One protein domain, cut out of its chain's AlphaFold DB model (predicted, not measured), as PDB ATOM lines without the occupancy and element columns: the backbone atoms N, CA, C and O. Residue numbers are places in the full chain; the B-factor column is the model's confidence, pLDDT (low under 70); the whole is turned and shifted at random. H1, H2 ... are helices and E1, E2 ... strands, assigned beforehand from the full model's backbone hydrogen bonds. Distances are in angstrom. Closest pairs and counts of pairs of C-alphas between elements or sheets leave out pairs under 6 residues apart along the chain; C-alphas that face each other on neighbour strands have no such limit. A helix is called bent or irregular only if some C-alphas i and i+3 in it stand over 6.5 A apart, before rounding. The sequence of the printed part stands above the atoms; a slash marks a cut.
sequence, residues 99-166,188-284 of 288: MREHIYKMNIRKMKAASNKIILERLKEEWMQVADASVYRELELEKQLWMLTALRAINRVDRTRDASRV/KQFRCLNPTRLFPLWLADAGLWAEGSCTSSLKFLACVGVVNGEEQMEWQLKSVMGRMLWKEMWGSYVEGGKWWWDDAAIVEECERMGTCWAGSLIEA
ATOM      1  N   MET A  99     -39.107 -12.125  22.241       62.88
ATOM      2  CA  MET A  99     -37.714 -11.866  22.625       62.88
ATOM      3  C   MET A  99     -37.463 -12.258  24.080       62.88
ATOM      4  O   MET A  99     -36.479 -12.940  24.362       62.88
ATOM      5  N   ARG A 100     -38.381 -11.908  24.991       66.69
ATOM      6  CA  ARG A 100     -38.316 -12.329  26.399       66.69
ATOM      7  C   ARG A 100     -38.330 -13.847  26.531       66.69
ATOM      8  O   ARG A 100     -37.477 -14.410  27.208       66.69
ATOM      9  N   GLU A 101     -39.230 -14.531  25.832       70.06
ATOM     10  CA  GLU A 101     -39.298 -15.993  25.828       70.06
ATOM     11  C   GLU A 101     -37.995 -16.621  25.312       70.06
ATOM     12  O   GLU A 101     -37.481 -17.570  25.908       70.06
ATOM     13  N   HIS A 102     -37.409 -16.068  24.247       73.31
ATOM     14  CA  HIS A 102     -36.107 -16.507  23.756       73.31
ATOM     15  C   HIS A 102     -35.004 -16.305  24.808       73.31
ATOM     16  O   HIS A 102     -34.183 -17.204  25.018       73.31
ATOM     17  N   ILE A 103     -34.967 -15.151  25.479       68.31
ATOM     18  CA  ILE A 103     -33.993 -14.852  26.540       68.31
ATOM     19  C   ILE A 103     -34.150 -15.842  27.699       68.31
ATOM     20  O   ILE A 103     -33.160 -16.454  28.104       68.31
ATOM     21  N   TYR A 104     -35.377 -16.106  28.160       69.88
ATOM     22  CA  TYR A 104     -35.645 -17.097  29.205       69.88
ATOM     23  C   TYR A 104     -35.219 -18.505  28.789       69.88
ATOM     24  O   TYR A 104     -34.502 -19.174  29.532       69.88
ATOM     25  N   LYS A 105     -35.578 -18.953  27.579       74.62
ATOM     26  CA  LYS A 105     -35.154 -20.261  27.050       74.62
ATOM     27  C   LYS A 105     -33.634 -20.368  26.972       74.62
ATOM     28  O   LYS A 105     -33.067 -21.401  27.331       74.62
ATOM     29  N   MET A 106     -32.957 -19.311  26.528       72.44
ATOM     30  CA  MET A 106     -31.499 -19.261  26.479       72.44
ATOM     31  C   MET A 106     -30.885 -19.315  27.883       72.44
ATOM     32  O   MET A 106     -29.936 -20.068  28.097       72.44
ATOM     33  N   ASN A 107     -31.436 -18.578  28.846       72.06
ATOM     34  CA  ASN A 107     -30.974 -18.588  30.233       72.06
ATOM     35  C   ASN A 107     -31.174 -19.961  30.885       72.06
ATOM     36  O   ASN A 107     -30.239 -20.483  31.481       72.06
ATOM     37  N   ILE A 108     -32.312 -20.623  30.657       75.44
ATOM     38  CA  ILE A 108     -32.549 -21.999  31.118       75.44
ATOM     39  C   ILE A 108     -31.521 -22.965  30.518       75.44
ATOM     40  O   ILE A 108     -31.000 -23.821  31.227       75.44
ATOM     41  N   ARG A 109     -31.188 -22.838  29.226       78.69
ATOM     42  CA  ARG A 109     -30.141 -23.669  28.601       78.69
ATOM     43  C   ARG A 109     -28.772 -23.429  29.237       78.69
ATOM     44  O   ARG A 109     -28.072 -24.396  29.524       78.69
ATOM     45  N   LYS A 110     -28.412 -22.165  29.499       80.94
ATOM     46  CA  LYS A 110     -27.175 -21.807  30.215       80.94
ATOM     47  C   LYS A 110     -27.147 -22.429  31.612       80.94
ATOM     48  O   LYS A 110     -26.152 -23.043  31.976       80.94
ATOM     49  N   MET A 111     -28.245 -22.329  32.357       85.12
ATOM     50  CA  MET A 111     -28.384 -22.900  33.700       85.12
ATOM     51  C   MET A 111     -28.301 -24.433  33.683       85.12
ATOM     52  O   MET A 111     -27.578 -25.007  34.490       85.12
ATOM     53  N   LYS A 112     -28.964 -25.111  32.732       77.44
ATOM     54  CA  LYS A 112     -28.895 -26.579  32.566       77.44
ATOM     55  C   LYS A 112     -27.466 -27.074  32.288       77.44
ATOM     56  O   LYS A 112     -27.140 -28.197  32.661       77.44
ATOM     57  N   ALA A 113     -26.635 -26.261  31.634       81.62
ATOM     58  CA  ALA A 113     -25.237 -26.576  31.330       81.62
ATOM     59  C   ALA A 113     -24.242 -26.091  32.404       81.62
ATOM     60  O   ALA A 113     -23.048 -26.376  32.304       81.62
ATOM     61  N   ALA A 114     -24.701 -25.341  33.409       87.19
ATOM     62  CA  ALA A 114     -23.836 -24.760  34.424       87.19
ATOM     63  C   ALA A 114     -23.281 -25.836  35.370       87.19
ATOM     64  O   ALA A 114     -23.995 -26.731  35.822       87.19
ATOM     65  N   SER A 115     -21.995 -25.728  35.706       87.19
ATOM     66  CA  SER A 115     -21.376 -26.550  36.747       87.19
ATOM     67  C   SER A 115     -21.724 -26.021  38.142       87.19
ATOM     68  O   SER A 115     -22.065 -24.849  38.299       87.19
ATOM     69  N   ASN A 116     -21.554 -26.845  39.183       86.31
ATOM     70  CA  ASN A 116     -21.765 -26.423  40.578       86.31
ATOM     71  C   ASN A 116     -20.954 -25.171  40.946       86.31
ATOM     72  O   ASN A 116     -21.424 -24.354  41.731       86.31
ATOM     73  N   LYS A 117     -19.767 -24.997  40.347       87.44
ATOM     74  CA  LYS A 117     -18.944 -23.796  40.516       87.44
ATOM     75  C   LYS A 117     -19.638 -22.552  39.957       87.44
ATOM     76  O   LYS A 117     -19.748 -21.564  40.670       87.44
ATOM     77  N   ILE A 118     -20.143 -22.617  38.724       88.94
ATOM     78  CA  ILE A 118     -20.848 -21.496  38.080       88.94
ATOM     79  C   ILE A 118     -22.118 -21.151  38.860       88.94
ATOM     80  O   ILE A 118     -22.394 -19.982  39.109       88.94
ATOM     81  N   ILE A 119     -22.876 -22.168  39.280       87.00
ATOM     82  CA  ILE A 119     -24.082 -21.976  40.092       87.00
ATOM     83  C   ILE A 119     -23.716 -21.287  41.415       87.00
ATOM     84  O   ILE A 119     -24.361 -20.316  41.797       87.00
ATOM     85  N   LEU A 120     -22.671 -21.753  42.102       86.12
ATOM     86  CA  LEU A 120     -22.221 -21.166  43.364       86.12
ATOM     87  C   LEU A 120     -21.773 -19.710  43.204       86.12
ATOM     88  O   LEU A 120     -22.120 -18.886  44.046       86.12
ATOM     89  N   GLU A 121     -21.011 -19.400  42.154       87.94
ATOM     90  CA  GLU A 121     -20.590 -18.031  41.840       87.94
ATOM     91  C   GLU A 121     -21.814 -17.132  41.640       87.94
ATOM     92  O   GLU A 121     -21.928 -16.116  42.319       87.94
ATOM     93  N   ARG A 122     -22.791 -17.571  40.836       89.12
ATOM     94  CA  ARG A 122     -24.043 -16.838  40.594       89.12
ATOM     95  C   ARG A 122     -24.888 -16.626  41.847       89.12
ATOM     96  O   ARG A 122     -25.450 -15.555  42.036       89.12
ATOM     97  N   LEU A 123     -24.973 -17.617  42.733       86.75
ATOM     98  CA  LEU A 123     -25.713 -17.469  43.993       86.75
ATOM     99  C   LEU A 123     -25.010 -16.547  45.003       86.75
ATOM    100  O   LEU A 123     -25.671 -16.017  45.893       86.75
ATOM    101  N   LYS A 124     -23.688 -16.372  44.890       85.81
ATOM    102  CA  LYS A 124     -22.897 -15.471  45.742       85.81
ATOM    103  C   LYS A 124     -22.855 -14.028  45.232       85.81
ATOM    104  O   LYS A 124     -22.378 -13.169  45.969       85.81
ATOM    105  N   GLU A 125     -23.317 -13.758  44.012       84.50
ATOM    106  CA  GLU A 125     -23.394 -12.398  43.473       84.50
ATOM    107  C   GLU A 125     -24.314 -11.511  44.330       84.50
ATOM    108  O   GLU A 125     -25.331 -11.957  44.869       84.50
ATOM    109  N   GLU A 126     -23.951 -10.235  44.469       68.94
ATOM    110  CA  GLU A 126     -24.798  -9.248  45.133       68.94
ATOM    111  C   GLU A 126     -25.941  -8.837  44.198       68.94
ATOM    112  O   GLU A 126     -25.778  -8.040  43.273       68.94
ATOM    113  N   TRP A 127     -27.127  -9.383  44.456       67.31
ATOM    114  CA  TRP A 127     -28.362  -9.008  43.772       67.31
ATOM    115  C   TRP A 127     -28.809  -7.623  44.273       67.31
ATOM    116  O   TRP A 127     -29.472  -7.504  45.305       67.31
ATOM    117  N   MET A 128     -28.372  -6.556  43.593       56.06
ATOM    118  CA  MET A 128     -28.682  -5.168  43.961       56.06
ATOM    119  C   MET A 128     -30.187  -4.852  43.910       56.06
ATOM    120  O   MET A 128     -30.932  -5.360  43.073       56.06
ATOM    121  N   GLN A 129     -30.614  -3.925  44.772       57.00
ATOM    122  CA  GLN A 129     -31.934  -3.291  44.720       57.00
ATOM    123  C   GLN A 129     -31.985  -2.347  43.511       57.00
ATOM    124  O   GLN A 129     -31.470  -1.229  43.557       57.00
ATOM    125  N   VAL A 130     -32.565  -2.806  42.403       59.31
ATOM    126  CA  VAL A 130     -32.775  -1.969  41.215       59.31
ATOM    127  C   VAL A 130     -34.039  -1.129  41.398       59.31
ATOM    128  O   VAL A 130     -35.093  -1.659  41.732       59.31
ATOM    129  N   ALA A 131     -33.938   0.185  41.166       55.97
ATOM    130  CA  ALA A 131     -35.059   1.120  41.321       55.97
ATOM    131  C   ALA A 131     -36.197   0.880  40.307       55.97
ATOM    132  O   ALA A 131     -37.353   1.200  40.581       55.97
ATOM    133  N   ASP A 132     -35.879   0.316  39.138       69.75
ATOM    134  CA  ASP A 132     -36.866  -0.064  38.131       69.75
ATOM    135  C   ASP A 132     -37.555  -1.386  38.505       69.75
ATOM    136  O   ASP A 132     -36.929  -2.447  38.573       69.75
ATOM    137  N   ALA A 133     -38.873  -1.329  38.707       66.88
ATOM    138  CA  ALA A 133     -39.673  -2.470  39.138       66.88
ATOM    139  C   ALA A 133     -39.713  -3.623  38.119       66.88
ATOM    140  O   ALA A 133     -39.932  -4.770  38.507       66.88
ATOM    141  N   SER A 134     -39.556  -3.348  36.822       70.50
ATOM    142  CA  SER A 134     -39.539  -4.385  35.786       70.50
ATOM    143  C   SER A 134     -38.210  -5.134  35.766       70.50
ATOM    144  O   SER A 134     -38.217  -6.364  35.752       70.50
ATOM    145  N   VAL A 135     -37.101  -4.404  35.895       68.50
ATOM    146  CA  VAL A 135     -35.756  -4.981  36.002       68.50
ATOM    147  C   VAL A 135     -35.604  -5.756  37.310       68.50
ATOM    148  O   VAL A 135     -35.077  -6.865  37.307       68.50
ATOM    149  N   TYR A 136     -36.142  -5.235  38.419       70.62
ATOM    150  CA  TYR A 136     -36.155  -5.944  39.699       70.62
ATOM    151  C   TYR A 136     -36.889  -7.288  39.615       70.62
ATOM    152  O   TYR A 136     -36.371  -8.303  40.076       70.62
ATOM    153  N   ARG A 137     -38.073  -7.329  38.981       71.25
ATOM    154  CA  ARG A 137     -38.820  -8.584  38.785       71.25
ATOM    155  C   ARG A 137     -38.044  -9.593  37.945       71.25
ATOM    156  O   ARG A 137     -38.077 -10.778  38.252       71.25
ATOM    157  N   GLU A 138     -37.366  -9.144  36.893       72.44
ATOM    158  CA  GLU A 138     -36.578 -10.029  36.032       72.44
ATOM    159  C   GLU A 138     -35.351 -10.597  36.757       72.44
ATOM    160  O   GLU A 138     -35.095 -11.798  36.672       72.44
ATOM    161  N   LEU A 139     -34.656  -9.769  37.542       75.00
ATOM    162  CA  LEU A 139     -33.531 -10.202  38.374       75.00
ATOM    163  C   LEU A 139     -33.961 -11.170  39.477       75.00
ATOM    164  O   LEU A 139     -33.285 -12.168  39.713       75.00
ATOM    165  N   GLU A 140     -35.095 -10.917  40.131       78.50
ATOM    166  CA  GLU A 140     -35.614 -11.827  41.154       78.50
ATOM    167  C   GLU A 140     -36.032 -13.172  40.538       78.50
ATOM    168  O   GLU A 140     -35.717 -14.226  41.087       78.50
ATOM    169  N   LEU A 141     -36.652 -13.164  39.353       78.00
ATOM    170  CA  LEU A 141     -36.938 -14.394  38.607       78.00
ATOM    171  C   LEU A 141     -35.654 -15.144  38.231       78.00
ATOM    172  O   LEU A 141     -35.598 -16.368  38.354       78.00
ATOM    173  N   GLU A 142     -34.610 -14.437  37.796       81.56
ATOM    174  CA  GLU A 142     -33.316 -15.051  37.495       81.56
ATOM    175  C   GLU A 142     -32.691 -15.683  38.749       81.56
ATOM    176  O   GLU A 142     -32.272 -16.844  38.705       81.56
ATOM    177  N   LYS A 143     -32.701 -14.972  39.883       83.75
ATOM    178  CA  LYS A 143     -32.264 -15.487  41.187       83.75
ATOM    179  C   LYS A 143     -33.026 -16.756  41.568       83.75
ATOM    180  O   LYS A 143     -32.405 -17.761  41.919       83.75
ATOM    181  N   GLN A 144     -34.354 -16.750  41.450       82.81
ATOM    182  CA  GLN A 144     -35.198 -17.914  41.742       82.81
ATOM    183  C   GLN A 144     -34.901 -19.101  40.812       82.81
ATOM    184  O   GLN A 144     -34.873 -20.250  41.258       82.81
ATOM    185  N   LEU A 145     -34.617 -18.850  39.532       82.75
ATOM    186  CA  LEU A 145     -34.226 -19.892  38.580       82.75
ATOM    187  C   LEU A 145     -32.852 -20.494  38.905       82.75
ATOM    188  O   LEU A 145     -32.689 -21.719  38.842       82.75
ATOM    189  N   TRP A 146     -31.871 -19.677  39.299       86.25
ATOM    190  CA  TRP A 146     -30.573 -20.171  39.772       86.25
ATOM    191  C   TRP A 146     -30.708 -20.986  41.058       86.25
ATOM    192  O   TRP A 146     -30.121 -22.065  41.164       86.25
ATOM    193  N   MET A 147     -31.540 -20.530  41.995       87.31
ATOM    194  CA  MET A 147     -31.894 -21.257  43.216       87.31
ATOM    195  C   MET A 147     -32.518 -22.627  42.908       87.31
ATOM    196  O   MET A 147     -32.090 -23.649  43.444       87.31
ATOM    197  N   LEU A 148     -33.486 -22.687  41.992       84.00
ATOM    198  CA  LEU A 148     -34.107 -23.945  41.575       84.00
ATOM    199  C   LEU A 148     -33.105 -24.881  40.880       84.00
ATOM    200  O   LEU A 148     -33.127 -26.095  41.089       84.00
ATOM    201  N   THR A 149     -32.204 -24.323  40.070       85.56
ATOM    202  CA  THR A 149     -31.134 -25.077  39.402       85.56
ATOM    203  C   THR A 149     -30.169 -25.679  40.425       85.56
ATOM    204  O   THR A 149     -29.847 -26.866  40.339       85.56
ATOM    205  N   ALA A 150     -29.769 -24.904  41.436       88.81
ATOM    206  CA  ALA A 150     -28.944 -25.374  42.542       88.81
ATOM    207  C   ALA A 150     -29.629 -26.490  43.339       88.81
ATOM    208  O   ALA A 150     -29.004 -27.509  43.624       88.81
ATOM    209  N   LEU A 151     -30.923 -26.342  43.647       85.94
ATOM    210  CA  LEU A 151     -31.699 -27.370  44.345       85.94
ATOM    211  C   LEU A 151     -31.741 -28.690  43.578       85.94
ATOM    212  O   LEU A 151     -31.525 -29.749  44.167       85.94
ATOM    213  N   ARG A 152     -31.963 -28.637  42.262       84.75
ATOM    214  CA  ARG A 152     -31.936 -29.832  41.408       84.75
ATOM    215  C   ARG A 152     -30.548 -30.466  41.350       84.75
ATOM    216  O   ARG A 152     -30.441 -31.689  41.412       84.75
ATOM    217  N   ALA A 153     -29.488 -29.658  41.266       86.50
ATOM    218  CA  ALA A 153     -28.112 -30.149  41.287       86.50
ATOM    219  C   ALA A 153     -27.789 -30.868  42.609       86.50
ATOM    220  O   ALA A 153     -27.278 -31.987  42.589       86.50
ATOM    221  N   ILE A 154     -28.166 -30.270  43.745       85.38
ATOM    222  CA  ILE A 154     -28.013 -30.858  45.082       85.38
ATOM    223  C   ILE A 154     -28.795 -32.175  45.192       85.38
ATOM    224  O   ILE A 154     -28.225 -33.197  45.573       85.38
ATOM    225  N   ASN A 155     -30.075 -32.176  44.802       84.19
ATOM    226  CA  ASN A 155     -30.935 -33.360  44.872       84.19
ATOM    227  C   ASN A 155     -30.396 -34.522  44.025       84.19
ATOM    228  O   ASN A 155     -30.434 -35.678  44.442       84.19
ATOM    229  N   ARG A 156     -29.841 -34.222  42.842       83.88
ATOM    230  CA  ARG A 156     -29.216 -35.234  41.984       83.88
ATOM    231  C   ARG A 156     -28.045 -35.916  42.690       83.88
ATOM    232  O   ARG A 156     -27.954 -37.141  42.646       83.88
ATOM    233  N   VAL A 157     -27.175 -35.146  43.345       81.81
ATOM    234  CA  VAL A 157     -26.022 -35.688  44.082       81.81
ATOM    235  C   VAL A 157     -26.479 -36.531  45.275       81.81
ATOM    236  O   VAL A 157     -26.018 -37.664  45.426       81.81
ATOM    237  N   ASP A 158     -27.430 -36.042  46.073       78.06
ATOM    238  CA  ASP A 158     -27.920 -36.771  47.250       78.06
ATOM    239  C   ASP A 158     -28.551 -38.118  46.865       78.06
ATOM    240  O   ASP A 158     -28.185 -39.151  47.427       78.06
ATOM    241  N   ARG A 159     -29.372 -38.155  45.806       75.25
ATOM    242  CA  ARG A 159     -29.934 -39.412  45.280       75.25
ATOM    243  C   ARG A 159     -28.869 -40.406  44.817       75.25
ATOM    244  O   ARG A 159     -29.007 -41.601  45.068       75.25
ATOM    245  N   THR A 160     -27.802 -39.943  44.159       77.06
ATOM    246  CA  THR A 160     -26.709 -40.841  43.734       77.06
ATOM    247  C   THR A 160     -25.943 -41.434  44.921       77.06
ATOM    248  O   THR A 160     -25.549 -42.604  44.880       77.06
ATOM    249  N   ARG A 161     -25.776 -40.667  46.008       71.44
ATOM    250  CA  ARG A 161     -25.116 -41.134  47.234       71.44
ATOM    251  C   ARG A 161     -25.997 -42.084  48.032       71.44
ATOM    252  O   ARG A 161     -25.486 -43.097  48.498       71.44
ATOM    253  N   ASP A 162     -27.292 -41.812  48.151       64.12
ATOM    254  CA  ASP A 162     -28.227 -42.707  48.838       64.12
ATOM    255  C   ASP A 162     -28.334 -44.059  48.124       64.12
ATOM    256  O   ASP A 162     -28.241 -45.097  48.775       64.12
ATOM    257  N   ALA A 163     -28.381 -44.074  46.786       61.72
ATOM    258  CA  ALA A 163     -28.307 -45.314  46.007       61.72
ATOM    259  C   ALA A 163     -27.004 -46.105  46.254       61.72
ATOM    260  O   ALA A 163     -27.015 -47.333  46.234       61.72
ATOM    261  N   SER A 164     -25.895 -45.412  46.539       59.03
ATOM    262  CA  SER A 164     -24.601 -46.034  46.863       59.03
ATOM    263  C   SER A 164     -24.496 -46.495  48.329       59.03
ATOM    264  O   SER A 164     -23.854 -47.504  48.613       59.03
ATOM    265  N   ARG A 165     -25.141 -45.795  49.275       52.84
ATOM    266  CA  ARG A 165     -25.120 -46.089  50.725       52.84
ATOM    267  C   ARG A 165     -26.005 -47.260  51.139       52.84
ATOM    268  O   ARG A 165     -25.778 -47.840  52.192       52.84
ATOM    269  N   VAL A 166     -26.950 -47.683  50.302       50.69
ATOM    270  CA  VAL A 166     -27.705 -48.937  50.512       50.69
ATOM    271  C   VAL A 166     -26.772 -50.173  50.554       50.69
ATOM    272  O   VAL A 166     -27.187 -51.244  50.989       50.69
ATOM    273  N   LYS A 188     -52.890 -20.915  64.163       44.97
ATOM    274  CA  LYS A 188     -54.004 -19.952  64.037       44.97
ATOM    275  C   LYS A 188     -54.376 -19.631  62.583       44.97
ATOM    276  O   LYS A 188     -55.509 -19.238  62.327       44.97
ATOM    277  N   GLN A 189     -53.441 -19.793  61.642       50.12
ATOM    278  CA  GLN A 189     -53.649 -19.566  60.206       50.12
ATOM    279  C   GLN A 189     -53.816 -20.862  59.386       50.12
ATOM    280  O   GLN A 189     -53.765 -20.805  58.159       50.12
ATOM    281  N   PHE A 190     -53.991 -22.033  60.019       49.41
ATOM    282  CA  PHE A 190     -54.083 -23.343  59.345       49.41
ATOM    283  C   PHE A 190     -52.875 -23.701  58.446       49.41
ATOM    284  O   PHE A 190     -52.965 -24.561  57.572       49.41
ATOM    285  N   ARG A 191     -51.707 -23.085  58.671       46.09
ATOM    286  CA  ARG A 191     -50.473 -23.305  57.890       46.09
ATOM    287  C   ARG A 191     -49.628 -24.478  58.417       46.09
ATOM    288  O   ARG A 191     -48.685 -24.894  57.754       46.09
ATOM    289  N   CYS A 192     -49.968 -25.033  59.586       45.66
ATOM    290  CA  CYS A 192     -49.251 -26.135  60.251       45.66
ATOM    291  C   CYS A 192     -49.767 -27.551  59.942       45.66
ATOM    292  O   CYS A 192     -49.355 -28.510  60.598       45.66
ATOM    293  N   LEU A 193     -50.638 -27.740  58.952       49.31
ATOM    294  CA  LEU A 193     -50.982 -29.090  58.515       49.31
ATOM    295  C   LEU A 193     -49.838 -29.646  57.677       49.31
ATOM    296  O   LEU A 193     -49.865 -29.454  56.473       49.31
ATOM    297  N   ASN A 194     -48.854 -30.280  58.330       54.09
ATOM    298  CA  ASN A 194     -47.746 -31.069  57.767       54.09
ATOM    299  C   ASN A 194     -47.712 -31.037  56.221       54.09
ATOM    300  O   ASN A 194     -48.157 -32.000  55.584       54.09
ATOM    301  N   PRO A 195     -47.318 -29.896  55.614       54.56
ATOM    302  CA  PRO A 195     -47.694 -29.586  54.236       54.56
ATOM    303  C   PRO A 195     -47.077 -30.596  53.282       54.56
ATOM    304  O   PRO A 195     -47.736 -31.058  52.364       54.56
ATOM    305  N   THR A 196     -45.882 -31.085  53.599       57.25
ATOM    306  CA  THR A 196     -45.212 -32.182  52.902       57.25
ATOM    307  C   THR A 196     -46.045 -33.467  52.806       57.25
ATOM    308  O   THR A 196     -45.893 -34.218  51.849       57.25
ATOM    309  N   ARG A 197     -46.936 -33.745  53.767       63.31
ATOM    310  CA  ARG A 197     -47.798 -34.938  53.759       63.31
ATOM    311  C   ARG A 197     -49.064 -34.746  52.927       63.31
ATOM    312  O   ARG A 197     -49.546 -35.706  52.337       63.31
ATOM    313  N   LEU A 198     -49.629 -33.541  52.928       60.62
ATOM    314  CA  LEU A 198     -50.895 -33.256  52.241       60.62
ATOM    315  C   LEU A 198     -50.689 -32.766  50.810       60.62
ATOM    316  O   LEU A 198     -51.516 -33.034  49.949       60.62
ATOM    317  N   PHE A 199     -49.577 -32.093  50.540       65.69
ATOM    318  CA  PHE A 199     -49.311 -31.476  49.248       65.69
ATOM    319  C   PHE A 199     -49.227 -32.489  48.095       65.69
ATOM    320  O   PHE A 199     -49.867 -32.241  47.077       65.69
ATOM    321  N   PRO A 200     -48.570 -33.661  48.230       68.69
ATOM    322  CA  PRO A 200     -48.630 -34.700  47.199       68.69
ATOM    323  C   PRO A 200     -50.051 -35.195  46.907       68.69
ATOM    324  O   PRO A 200     -50.376 -35.475  45.759       68.69
ATOM    325  N   LEU A 201     -50.913 -35.268  47.929       65.00
ATOM    326  CA  LEU A 201     -52.312 -35.666  47.754       65.00
ATOM    327  C   LEU A 201     -53.085 -34.603  46.966       65.00
ATOM    328  O   LEU A 201     -53.793 -34.939  46.028       65.00
ATOM    329  N   TRP A 202     -52.887 -33.320  47.282       69.38
ATOM    330  CA  TRP A 202     -53.495 -32.223  46.522       69.38
ATOM    331  C   TRP A 202     -52.999 -32.166  45.075       69.38
ATOM    332  O   TRP A 202     -53.773 -31.857  44.174       69.38
ATOM    333  N   LEU A 203     -51.722 -32.480  44.841       68.44
ATOM    334  CA  LEU A 203     -51.175 -32.593  43.489       68.44
ATOM    335  C   LEU A 203     -51.819 -33.755  42.730       68.44
ATOM    336  O   LEU A 203     -52.162 -33.585  41.565       68.44
ATOM    337  N   ALA A 204     -52.036 -34.899  43.379       69.50
ATOM    338  CA  ALA A 204     -52.731 -36.031  42.771       69.50
ATOM    339  C   ALA A 204     -54.184 -35.690  42.422       69.50
ATOM    340  O   ALA A 204     -54.600 -35.923  41.290       69.50
ATOM    341  N   ASP A 205     -54.914 -35.050  43.339       67.50
ATOM    342  CA  ASP A 205     -56.288 -34.591  43.103       67.50
ATOM    343  C   ASP A 205     -56.375 -33.593  41.931       67.50
ATOM    344  O   ASP A 205     -57.391 -33.523  41.241       67.50
ATOM    345  N   ALA A 206     -55.302 -32.835  41.679       70.00
ATOM    346  CA  ALA A 206     -55.189 -31.895  40.566       70.00
ATOM    347  C   ALA A 206     -54.658 -32.518  39.254       70.00
ATOM    348  O   ALA A 206     -54.452 -31.787  38.284       70.00
ATOM    349  N   GLY A 207     -54.391 -33.830  39.206       69.12
ATOM    350  CA  GLY A 207     -53.787 -34.495  38.038       69.12
ATOM    351  C   GLY A 207     -52.312 -34.128  37.802       69.12
ATOM    352  O   GLY A 207     -51.787 -34.262  36.697       69.12
ATOM    353  N   LEU A 208     -51.633 -33.629  38.839       70.12
ATOM    354  CA  LEU A 208     -50.233 -33.194  38.843       70.12
ATOM    355  C   LEU A 208     -49.314 -34.189  39.570       70.12
ATOM    356  O   LEU A 208     -48.235 -33.807  40.016       70.12
ATOM    357  N   TRP A 209     -49.733 -35.448  39.721       73.62
ATOM    358  CA  TRP A 209     -48.955 -36.501  40.382       73.62
ATOM    359  C   TRP A 209     -48.903 -37.793  39.553       73.62
ATOM    360  O   TRP A 209     -49.370 -38.850  39.973       73.62
ATOM    361  N   ALA A 210     -48.346 -37.700  38.350       80.50
ATOM    362  CA  ALA A 210     -48.150 -38.836  37.453       80.50
ATOM    363  C   ALA A 210     -46.839 -39.597  37.735       80.50
ATOM    364  O   ALA A 210     -46.038 -39.213  38.600       80.50
ATOM    365  N   GLU A 211     -46.606 -40.678  36.983       81.75
ATOM    366  CA  GLU A 211     -45.353 -41.438  37.017       81.75
ATOM    367  C   GLU A 211     -44.140 -40.513  36.799       81.75
ATOM    368  O   GLU A 211     -44.134 -39.650  35.923       81.75
ATOM    369  N   GLY A 212     -43.119 -40.660  37.649       78.38
ATOM    370  CA  GLY A 212     -41.970 -39.749  37.718       78.38
ATOM    371  C   GLY A 212     -42.070 -38.674  38.809       78.38
ATOM    372  O   GLY A 212     -41.050 -38.075  39.155       78.38
ATOM    373  N   SER A 213     -43.248 -38.474  39.416       77.12
ATOM    374  CA  SER A 213     -43.393 -37.607  40.595       77.12
ATOM    375  C   SER A 213     -42.688 -38.206  41.814       77.12
ATOM    376  O   SER A 213     -42.716 -39.416  42.043       77.12
ATOM    377  N   CYS A 214     -42.032 -37.373  42.617       80.31
ATOM    378  CA  CYS A 214     -41.240 -37.837  43.752       80.31
ATOM    379  C   CYS A 214     -41.060 -36.767  44.834       80.31
ATOM    380  O   CYS A 214     -41.152 -35.565  44.596       80.31
ATOM    381  N   THR A 215     -40.789 -37.224  46.057       76.94
ATOM    382  CA  THR A 215     -40.421 -36.370  47.194       76.94
ATOM    383  C   THR A 215     -39.027 -36.750  47.672       76.94
ATOM    384  O   THR A 215     -38.757 -37.922  47.926       76.94
ATOM    385  N   SER A 216     -38.145 -35.766  47.813       76.12
ATOM    386  CA  SER A 216     -36.788 -35.943  48.329       76.12
ATOM    387  C   SER A 216     -36.555 -35.098  49.564       76.12
ATOM    388  O   SER A 216     -36.971 -33.943  49.625       76.12
ATOM    389  N   SER A 217     -35.870 -35.673  50.547       76.88
ATOM    390  CA  SER A 217     -35.399 -34.933  51.714       76.88
ATOM    391  C   SER A 217     -34.042 -34.325  51.396       76.88
ATOM    392  O   SER A 217     -33.124 -35.044  51.010       76.88
ATOM    393  N   LEU A 218     -33.922 -33.010  51.542       78.25
ATOM    394  CA  LEU A 218     -32.676 -32.278  51.351       78.25
ATOM    395  C   LEU A 218     -32.188 -31.763  52.693       78.25
ATOM    396  O   LEU A 218     -32.972 -31.240  53.485       78.25
ATOM    397  N   LYS A 219     -30.883 -31.877  52.929       80.62
ATOM    398  CA  LYS A 219     -30.221 -31.294  54.094       80.62
ATOM    399  C   LYS A 219     -29.267 -30.208  53.643       80.62
ATOM    400  O   LYS A 219     -28.447 -30.405  52.747       80.62
ATOM    401  N   PHE A 220     -29.353 -29.075  54.313       82.12
ATOM    402  CA  PHE A 220     -28.541 -27.909  54.046       82.12
ATOM    403  C   PHE A 220     -27.795 -27.546  55.317       82.12
ATOM    404  O   PHE A 220     -28.368 -27.482  56.406       82.12
ATOM    405  N   LEU A 221     -26.500 -27.331  55.178       77.31
ATOM    406  CA  LEU A 221     -25.629 -27.082  56.312       77.31
ATOM    407  C   LEU A 221     -25.604 -25.597  56.630       77.31
ATOM    408  O   LEU A 221     -25.452 -24.769  55.726       77.31
ATOM    409  N   ALA A 222     -25.679 -25.273  57.918       76.88
ATOM    410  CA  ALA A 222     -25.562 -23.897  58.373       76.88
ATOM    411  C   ALA A 222     -24.232 -23.275  57.958       76.88
ATOM    412  O   ALA A 222     -24.201 -22.168  57.414       76.88
ATOM    413  N   CYS A 223     -23.159 -24.043  58.117       76.62
ATOM    414  CA  CYS A 223     -21.794 -23.613  57.874       76.62
ATOM    415  C   CYS A 223     -21.034 -24.708  57.122       76.62
ATOM    416  O   CYS A 223     -21.383 -25.888  57.187       76.62
ATOM    417  N   VAL A 224     -19.999 -24.307  56.388       75.81
ATOM    418  CA  VAL A 224     -19.091 -25.238  55.716       75.81
ATOM    419  C   VAL A 224     -17.810 -25.273  56.519       75.81
ATOM    420  O   VAL A 224     -17.108 -24.267  56.556       75.81
ATOM    421  N   GLY A 225     -17.524 -26.411  57.146       65.44
ATOM    422  CA  GLY A 225     -16.242 -26.606  57.809       65.44
ATOM    423  C   GLY A 225     -15.082 -26.705  56.820       65.44
ATOM    424  O   GLY A 225     -15.267 -26.698  55.596       65.44
ATOM    425  N   VAL A 226     -13.866 -26.818  57.345       58.97
ATOM    426  CA  VAL A 226     -12.646 -26.944  56.531       58.97
ATOM    427  C   VAL A 226     -12.575 -28.345  55.906       58.97
ATOM    428  O   VAL A 226     -11.959 -29.259  56.446       58.97
ATOM    429  N   VAL A 227     -13.232 -28.525  54.761       59.84
ATOM    430  CA  VAL A 227     -13.136 -29.733  53.926       59.84
ATOM    431  C   VAL A 227     -12.342 -29.388  52.668       59.84
ATOM    432  O   VAL A 227     -12.562 -28.334  52.078       59.84
ATOM    433  N   ASN A 228     -11.424 -30.261  52.247       59.12
ATOM    434  CA  ASN A 228     -10.623 -30.063  51.036       59.12
ATOM    435  C   ASN A 228     -11.274 -30.755  49.822       59.12
ATOM    436  O   ASN A 228     -11.731 -31.889  49.932       59.12
ATOM    437  N   GLY A 229     -11.245 -30.114  48.648       67.31
ATOM    438  CA  GLY A 229     -11.565 -30.744  47.353       67.31
ATOM    439  C   GLY A 229     -12.978 -30.477  46.809       67.31
ATOM    440  O   GLY A 229     -13.621 -29.495  47.167       67.31
ATOM    441  N   GLU A 230     -13.462 -31.340  45.906       66.00
ATOM    442  CA  GLU A 230     -14.778 -31.198  45.245       66.00
ATOM    443  C   GLU A 230     -15.957 -31.230  46.230       66.00
ATOM    444  O   GLU A 230     -16.951 -30.529  46.022       66.00
ATOM    445  N   GLU A 231     -15.826 -31.963  47.342       72.38
ATOM    446  CA  GLU A 231     -16.822 -31.944  48.417       72.38
ATOM    447  C   GLU A 231     -16.969 -30.539  49.007       72.38
ATOM    448  O   GLU A 231     -18.083 -30.093  49.247       72.38
ATOM    449  N   GLN A 232     -15.892 -29.759  49.121       79.69
ATOM    450  CA  GLN A 232     -15.985 -28.384  49.613       79.69
ATOM    451  C   GLN A 232     -16.958 -27.536  48.781       79.69
ATOM    452  O   GLN A 232     -17.736 -26.760  49.336       79.69
ATOM    453  N   MET A 233     -16.953 -27.700  47.455       82.81
ATOM    454  CA  MET A 233     -17.830 -26.937  46.563       82.81
ATOM    455  C   MET A 233     -19.290 -27.345  46.701       82.81
ATOM    456  O   MET A 233     -20.170 -26.485  46.718       82.81
ATOM    457  N   GLU A 234     -19.561 -28.639  46.845       82.44
ATOM    458  CA  GLU A 234     -20.913 -29.128  47.109       82.44
ATOM    459  C   GLU A 234     -21.448 -28.585  48.442       82.44
ATOM    460  O   GLU A 234     -22.583 -28.112  48.517       82.44
ATOM    461  N   TRP A 235     -20.621 -28.601  49.487       84.94
ATOM    462  CA  TRP A 235     -21.004 -28.139  50.817       84.94
ATOM    463  C   TRP A 235     -21.234 -26.622  50.828       84.94
ATOM    464  O   TRP A 235     -22.223 -26.153  51.391       84.94
ATOM    465  N   GLN A 236     -20.392 -25.859  50.125       87.56
ATOM    466  CA  GLN A 236     -20.595 -24.427  49.871       87.56
ATOM    467  C   GLN A 236     -21.903 -24.155  49.141       87.56
ATOM    468  O   GLN A 236     -22.655 -23.276  49.563       87.56
ATOM    469  N   LEU A 237     -22.210 -24.929  48.100       88.56
ATOM    470  CA  LEU A 237     -23.461 -24.793  47.367       88.56
ATOM    471  C   LEU A 237     -24.673 -25.086  48.256       88.56
ATOM    472  O   LEU A 237     -25.587 -24.268  48.307       88.56
ATOM    473  N   LYS A 238     -24.656 -26.186  49.019       86.94
ATOM    474  CA  LYS A 238     -25.714 -26.528  49.987       86.94
ATOM    475  C   LYS A 238     -25.912 -25.433  51.032       86.94
ATOM    476  O   LYS A 238     -27.044 -25.062  51.331       86.94
ATOM    477  N   SER A 239     -24.817 -24.901  51.566       87.44
ATOM    478  CA  SER A 239     -24.858 -23.888  52.614       87.44
ATOM    479  C   SER A 239     -25.388 -22.544  52.102       87.44
ATOM    480  O   SER A 239     -26.313 -21.988  52.691       87.44
ATOM    481  N   VAL A 240     -24.886 -22.049  50.961       89.62
ATOM    482  CA  VAL A 240     -25.391 -20.817  50.323       89.62
ATOM    483  C   VAL A 240     -26.859 -20.970  49.935       89.62
ATOM    484  O   VAL A 240     -27.679 -20.136  50.315       89.62
ATOM    485  N   MET A 241     -27.206 -22.054  49.239       88.00
ATOM    486  CA  MET A 241     -28.569 -22.311  48.777       88.00
ATOM    487  C   MET A 241     -29.556 -22.336  49.943       88.00
ATOM    488  O   MET A 241     -30.605 -21.694  49.905       88.00
ATOM    489  N   GLY A 242     -29.221 -23.047  51.015       85.75
ATOM    490  CA  GLY A 242     -30.124 -23.124  52.143       85.75
ATOM    491  C   GLY A 242     -30.231 -21.803  52.924       85.75
ATOM    492  O   GLY A 242     -31.326 -21.493  53.382       85.75
ATOM    493  N   ARG A 243     -29.171 -20.978  53.006       86.12
ATOM    494  CA  ARG A 243     -29.272 -19.614  53.562       86.12
ATOM    495  C   ARG A 243     -30.203 -18.734  52.734       86.12
ATOM    496  O   ARG A 243     -30.987 -17.980  53.303       86.12
ATOM    497  N   MET A 244     -30.151 -18.852  51.406       87.31
ATOM    498  CA  MET A 244     -31.065 -18.128  50.519       87.31
ATOM    499  C   MET A 244     -32.518 -18.550  50.746       87.31
ATOM    500  O   MET A 244     -33.367 -17.680  50.902       87.31
ATOM    501  N   LEU A 245     -32.807 -19.855  50.853       82.56
ATOM    502  CA  LEU A 245     -34.155 -20.332  51.201       82.56
ATOM    503  C   LEU A 245     -34.600 -19.851  52.575       82.56
ATOM    504  O   LEU A 245     -35.748 -19.457  52.756       82.56
ATOM    505  N   TRP A 246     -33.697 -19.890  53.551       82.88
ATOM    506  CA  TRP A 246     -33.998 -19.433  54.895       82.88
ATOM    507  C   TRP A 246     -34.359 -17.946  54.895       82.88
ATOM    508  O   TRP A 246     -35.369 -17.568  55.478       82.88
ATOM    509  N   LYS A 247     -33.592 -17.115  54.182       83.38
ATOM    510  CA  LYS A 247     -33.878 -15.687  54.019       83.38
ATOM    511  C   LYS A 247     -35.190 -15.439  53.271       83.38
ATOM    512  O   LYS A 247     -35.932 -14.554  53.669       83.38
ATOM    513  N   GLU A 248     -35.494 -16.225  52.243       81.12
ATOM    514  CA  GLU A 248     -36.750 -16.113  51.490       81.12
ATOM    515  C   GLU A 248     -37.974 -16.422  52.368       81.12
ATOM    516  O   GLU A 248     -38.983 -15.727  52.309       81.12
ATOM    517  N   MET A 249     -37.880 -17.442  53.225       76.81
ATOM    518  CA  MET A 249     -38.991 -17.854  54.093       76.81
ATOM    519  C   MET A 249     -39.124 -16.997  55.354       76.81
ATOM    520  O   MET A 249     -40.238 -16.693  55.779       76.81
ATOM    521  N   TRP A 250     -37.995 -16.660  55.981       76.31
ATOM    522  CA  TRP A 250     -37.957 -16.102  57.333       76.31
ATOM    523  C   TRP A 250     -37.423 -14.674  57.392       76.31
ATOM    524  O   TRP A 250     -37.597 -14.009  58.407       76.31
ATOM    525  N   GLY A 251     -36.783 -14.181  56.331       77.00
ATOM    526  CA  GLY A 251     -36.042 -12.921  56.356       77.00
ATOM    527  C   GLY A 251     -36.898 -11.697  56.670       77.00
ATOM    528  O   GLY A 251     -36.396 -10.769  57.291       77.00
ATOM    529  N   SER A 252     -38.186 -11.707  56.318       76.75
ATOM    530  CA  SER A 252     -39.126 -10.632  56.667       76.75
ATOM    531  C   SER A 252     -39.483 -10.574  58.158       76.75
ATOM    532  O   SER A 252     -40.004  -9.559  58.607       76.75
ATOM    533  N   TYR A 253     -39.202 -11.635  58.920       76.56
ATOM    534  CA  TYR A 253     -39.453 -11.727  60.362       76.56
ATOM    535  C   TYR A 253     -38.188 -11.494  61.201       76.56
ATOM    536  O   TYR A 253     -38.244 -11.541  62.427       76.56
ATOM    537  N   VAL A 254     -37.034 -11.295  60.560       76.81
ATOM    538  CA  VAL A 254     -35.760 -11.075  61.248       76.81
ATOM    539  C   VAL A 254     -35.557  -9.580  61.441       76.81
ATOM    540  O   VAL A 254     -35.337  -8.846  60.485       76.81
ATOM    541  N   GLU A 255     -35.589  -9.137  62.694       78.00
ATOM    542  CA  GLU A 255     -35.421  -7.724  63.071       78.00
ATOM    543  C   GLU A 255     -33.947  -7.336  63.315       78.00
ATOM    544  O   GLU A 255     -33.631  -6.194  63.647       78.00
ATOM    545  N   GLY A 256     -33.020  -8.287  63.169       77.62
ATOM    546  CA  GLY A 256     -31.591  -8.075  63.389       77.62
ATOM    547  C   GLY A 256     -30.929  -7.238  62.290       77.62
ATOM    548  O   GLY A 256     -31.179  -7.433  61.106       77.62
ATOM    549  N   GLY A 257     -30.007  -6.349  62.678       77.94
ATOM    550  CA  GLY A 257     -29.222  -5.532  61.735       77.94
ATOM    551  C   GLY A 257     -28.134  -6.295  60.962       77.94
ATOM    552  O   GLY A 257     -27.486  -5.717  60.093       77.94
ATOM    553  N   LYS A 258     -27.918  -7.574  61.282       83.44
ATOM    554  CA  LYS A 258     -26.994  -8.494  60.606       83.44
ATOM    555  C   LYS A 258     -27.599  -9.892  60.578       83.44
ATOM    556  O   LYS A 258     -28.412 -10.226  61.444       83.44
ATOM    557  N   TRP A 259     -27.193 -10.719  59.621       86.88
ATOM    558  CA  TRP A 259     -27.627 -12.109  59.599       86.88
ATOM    559  C   TRP A 259     -26.815 -12.943  60.588       86.88
ATOM    560  O   TRP A 259     -25.672 -12.622  60.905       86.88
ATOM    561  N   TRP A 260     -27.383 -14.052  61.067       83.88
ATOM    562  CA  TRP A 260     -26.687 -14.929  62.016       83.88
ATOM    563  C   TRP A 260     -25.408 -15.538  61.422       83.88
ATOM    564  O   TRP A 260     -24.457 -15.792  62.150       83.88
ATOM    565  N   TRP A 261     -25.349 -15.721  60.100       86.00
ATOM    566  CA  TRP A 261     -24.150 -16.190  59.397       86.00
ATOM    567  C   TRP A 261     -23.071 -15.113  59.217       86.00
ATOM    568  O   TRP A 261     -21.978 -15.439  58.764       86.00
ATOM    569  N   ASP A 262     -23.360 -13.857  59.571       86.25
ATOM    570  CA  ASP A 262     -22.366 -12.779  59.642       86.25
ATOM    571  C   ASP A 262     -21.709 -12.710  61.036       86.25
ATOM    572  O   ASP A 262     -20.754 -11.963  61.250       86.25
ATOM    573  N   ASP A 263     -22.219 -13.472  62.011       85.00
ATOM    574  CA  ASP A 263     -21.647 -13.578  63.349       85.00
ATOM    575  C   ASP A 263     -20.737 -14.809  63.451       85.00
ATOM    576  O   ASP A 263     -21.200 -15.950  63.453       85.00
ATOM    577  N   ALA A 264     -19.428 -14.570  63.553       87.50
ATOM    578  CA  ALA A 264     -18.428 -15.632  63.613       87.50
ATOM    579  C   ALA A 264     -18.643 -16.597  64.793       87.50
ATOM    580  O   ALA A 264     -18.415 -17.792  64.631       87.50
ATOM    581  N   ALA A 265     -19.128 -16.109  65.942       84.25
ATOM    582  CA  ALA A 265     -19.376 -16.959  67.103       84.25
ATOM    583  C   ALA A 265     -20.554 -17.916  66.853       84.25
ATOM    584  O   ALA A 265     -20.488 -19.090  67.213       84.25
ATOM    585  N   ILE A 266     -21.605 -17.437  66.175       85.19
ATOM    586  CA  ILE A 266     -22.756 -18.272  65.801       85.19
ATOM    587  C   ILE A 266     -22.355 -19.296  64.733       85.19
ATOM    588  O   ILE A 266     -22.767 -20.453  64.798       85.19
ATOM    589  N   VAL A 267     -21.536 -18.891  63.758       84.00
ATOM    590  CA  VAL A 267     -21.014 -19.784  62.711       84.00
ATOM    591  C   VAL A 267     -20.158 -20.901  63.312       84.00
ATOM    592  O   VAL A 267     -20.374 -22.068  62.984       84.00
ATOM    593  N   GLU A 268     -19.242 -20.570  64.223       83.00
ATOM    594  CA  GLU A 268     -18.399 -21.549  64.920       83.00
ATOM    595  C   GLU A 268     -19.240 -22.526  65.754       83.00
ATOM    596  O   GLU A 268     -19.021 -23.739  65.723       83.00
ATOM    597  N   GLU A 269     -20.257 -22.027  66.461       82.38
ATOM    598  CA  GLU A 269     -21.182 -22.876  67.205       82.38
ATOM    599  C   GLU A 269     -21.959 -23.818  66.274       82.38
ATOM    600  O   GLU A 269     -22.065 -25.019  66.543       82.38
ATOM    601  N   CYS A 270     -22.476 -23.290  65.164       82.62
ATOM    602  CA  CYS A 270     -23.203 -24.058  64.165       82.62
ATOM    603  C   CYS A 270     -22.341 -25.169  63.561       82.62
ATOM    604  O   CYS A 270     -22.826 -26.293  63.417       82.62
ATOM    605  N   GLU A 271     -21.075 -24.883  63.258       80.62
ATOM    606  CA  GLU A 271     -20.104 -25.874  62.797       80.62
ATOM    607  C   GLU A 271     -19.844 -26.942  63.865       80.62
ATOM    608  O   GLU A 271     -20.025 -28.132  63.599       80.62
ATOM    609  N   ARG A 272     -19.521 -26.527  65.097       79.25
ATOM    610  CA  ARG A 272     -19.257 -27.432  66.228       79.25
ATOM    611  C   ARG A 272     -20.431 -28.371  66.508       79.25
ATOM    612  O   ARG A 272     -20.222 -29.519  66.897       79.25
ATOM    613  N   MET A 273     -21.661 -27.890  66.342       78.25
ATOM    614  CA  MET A 273     -22.874 -28.675  66.582       78.25
ATOM    615  C   MET A 273     -23.375 -29.441  65.349       78.25
ATOM    616  O   MET A 273     -24.327 -30.210  65.471       78.25
ATOM    617  N   GLY A 274     -22.762 -29.263  64.174       76.00
ATOM    618  CA  GLY A 274     -23.237 -29.874  62.929       76.00
ATOM    619  C   GLY A 274     -24.629 -29.378  62.522       76.00
ATOM    620  O   GLY A 274     -25.453 -30.147  62.022       76.00
ATOM    621  N   THR A 275     -24.912 -28.100  62.777       78.69
ATOM    622  CA  THR A 275     -26.236 -27.510  62.577       78.69
ATOM    623  C   THR A 275     -26.618 -27.552  61.102       78.69
ATOM    624  O   THR A 275     -25.888 -27.096  60.218       78.69
ATOM    625  N   CYS A 276     -27.796 -28.101  60.830       79.31
ATOM    626  CA  CYS A 276     -28.367 -28.183  59.497       79.31
ATOM    627  C   CYS A 276     -29.874 -27.950  59.555       79.31
ATOM    628  O   CYS A 276     -30.520 -28.238  60.562       79.31
ATOM    629  N   TRP A 277     -30.437 -27.464  58.453       78.50
ATOM    630  CA  TRP A 277     -31.877 -27.495  58.226       78.50
ATOM    631  C   TRP A 277     -32.208 -28.546  57.177       78.50
ATOM    632  O   TRP A 277     -31.444 -28.794  56.240       78.50
ATOM    633  N   ALA A 278     -33.367 -29.172  57.346       73.88
ATOM    634  CA  ALA A 278     -33.910 -30.117  56.389       73.88
ATOM    635  C   ALA A 278     -35.134 -29.513  55.700       73.88
ATOM    636  O   ALA A 278     -35.938 -28.823  56.324       73.88
ATOM    637  N   GLY A 279     -35.269 -29.796  54.412       72.12
ATOM    638  CA  GLY A 279     -36.437 -29.459  53.612       72.12
ATOM    639  C   GLY A 279     -36.896 -30.662  52.802       72.12
ATOM    640  O   GLY A 279     -36.174 -31.647  52.654       72.12
ATOM    641  N   SER A 280     -38.105 -30.581  52.258       73.44
ATOM    642  CA  SER A 280     -38.608 -31.565  51.303       73.44
ATOM    643  C   SER A 280     -38.768 -30.907  49.943       73.44
ATOM    644  O   SER A 280     -39.468 -29.905  49.821       73.44
ATOM    645  N   LEU A 281     -38.111 -31.467  48.931       77.31
ATOM    646  CA  LEU A 281     -38.305 -31.099  47.538       77.31
ATOM    647  C   LEU A 281     -39.335 -32.045  46.930       77.31
ATOM    648  O   LEU A 281     -39.148 -33.261  46.953       77.31
ATOM    649  N   ILE A 282     -40.411 -31.478  46.396       75.44
ATOM    650  CA  ILE A 282     -41.478 -32.218  45.731       75.44
ATOM    651  C   ILE A 282     -41.395 -31.899  44.239       75.44
ATOM    652  O   ILE A 282     -41.546 -30.747  43.838       75.44
ATOM    653  N   GLU A 283     -41.128 -32.918  43.431       74.75
ATOM    654  CA  GLU A 283     -41.113 -32.835  41.972       74.75
ATOM    655  C   GLU A 283     -42.357 -33.555  41.458       74.75
ATOM    656  O   GLU A 283     -42.548 -34.737  41.737       74.75
ATOM    657  N   ALA A 284     -43.222 -32.827  40.759       73.75
ATOM    658  CA  ALA A 284     -44.539 -33.301  40.356       73.75
ATOM    659  C   ALA A 284     -44.659 -33.285  38.828       73.75
ATOM    660  O   ALA A 284     -44.213 -32.334  38.179       73.75
TER     661      ALA A 284
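AT A GLANCE: This is residues 99 to 166 and 188 to 284 of the 288 residues of an uncharacterized protein of Monilinia fructigena (UniProt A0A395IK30). One long helix, H3, runs through the middle; H1, H2 and H5 pack on it, H5 crossing it, and a ribbon of two strands, E1 and E2, packs on H3 and H5. H4 packs on E2, H6 lies beyond the end of the ribbon where E2 begins, and residues 160 to 166, at the far end of H3, stick out. The printed part has 165 residues, with six named helices and two named strands in the order H1, H2, H3, H4, E1, H5, H6, E2; the sheet, E1 - E2, is antiparallel and the class is mostly helix. The whole is compact, with a radius of gyration of the C-alphas of 17.8 A and spans of 48 by 47 by 43 A.

IN THESE COORDINATES: H1, residues 99 to 112, begins at C-alpha 99 (-37.714, -11.866, 22.625) and measures 19.8 A. H2 is residues 116 to 124. H3, residues 133 to 165, is the longest helix at 47.4 A and ends at C-alpha 165 (-25.120, -46.089, 50.725). H4, residues 195 to 205, is only just irregular: C-alphas 197 and 200 are 6.6 A apart. E1, residues 214 to 221, measures 22.7 A. H5, residues 230 to 253, measures 34.9 A; it has a kink of 44 degrees near residue 247 and is irregular, with C-alphas 249 and 252 7.7 A apart. H6 is residues 264 to 273. E2, residues 276 to 283, measures 22.2 A and ends at C-alpha 283 (-41.113, -32.835, 41.972).

HOW THE PARTS SIT: H3 is the hub and touches three helices. Residues 108 to 112 of H1 touch it at a shallow tilt of 27 degrees, the same way, closest at C-alphas of Met 111 and Thr 149, 6.7 A. H2 and H3 form a helical hairpin at a steep tilt of 39 degrees, closest at C-alphas of Ile 119 and Ala 150, 6.4 A. H5 touches H3 at a steep tilt of 49 degrees, opposite ways, closest at C-alphas of Met 147 and Met 241, 6.6 A. H5 also touches H2, closest at C-alphas of Leu 120 and Leu 237, 5.5 A. E1 and E2 are antiparallel at 156 degrees, with N 216 and O 281 at 2.8 A and N 279 and O 218 at 2.9 A, within hydrogen-bond range. The closest C-alphas of E1 and H5 are Leu 221 and Ser 239, 4.9 A; those of H4 and E2 are Thr 196 and Ser 280, 6.8 A. H6 touches no helix. In H1, H2, H3 and H6 every O i to N i+4 pair is within hydrogen-bond range; in H4 it is 5 of 7 and in H5 18 of 20.

THE WHOLE: The two C-alphas farthest apart, of Ala 131 and Val 166, are 51.4 A apart. Residues 167 to 187 are cut out, and C-alphas 166 and 188 are 41.4 A apart across the cut. Of the links that are printed whole, none is long. Residues 188 to 194 and 252 to 258 stand free, as do residues 160 to 166, of which 160 to 165 belong to H3. The mean pLDDT of the printed part is 75.5; 43 residues are under 70, among them residues 126 to 133, 162 to 166 and 188 to 205.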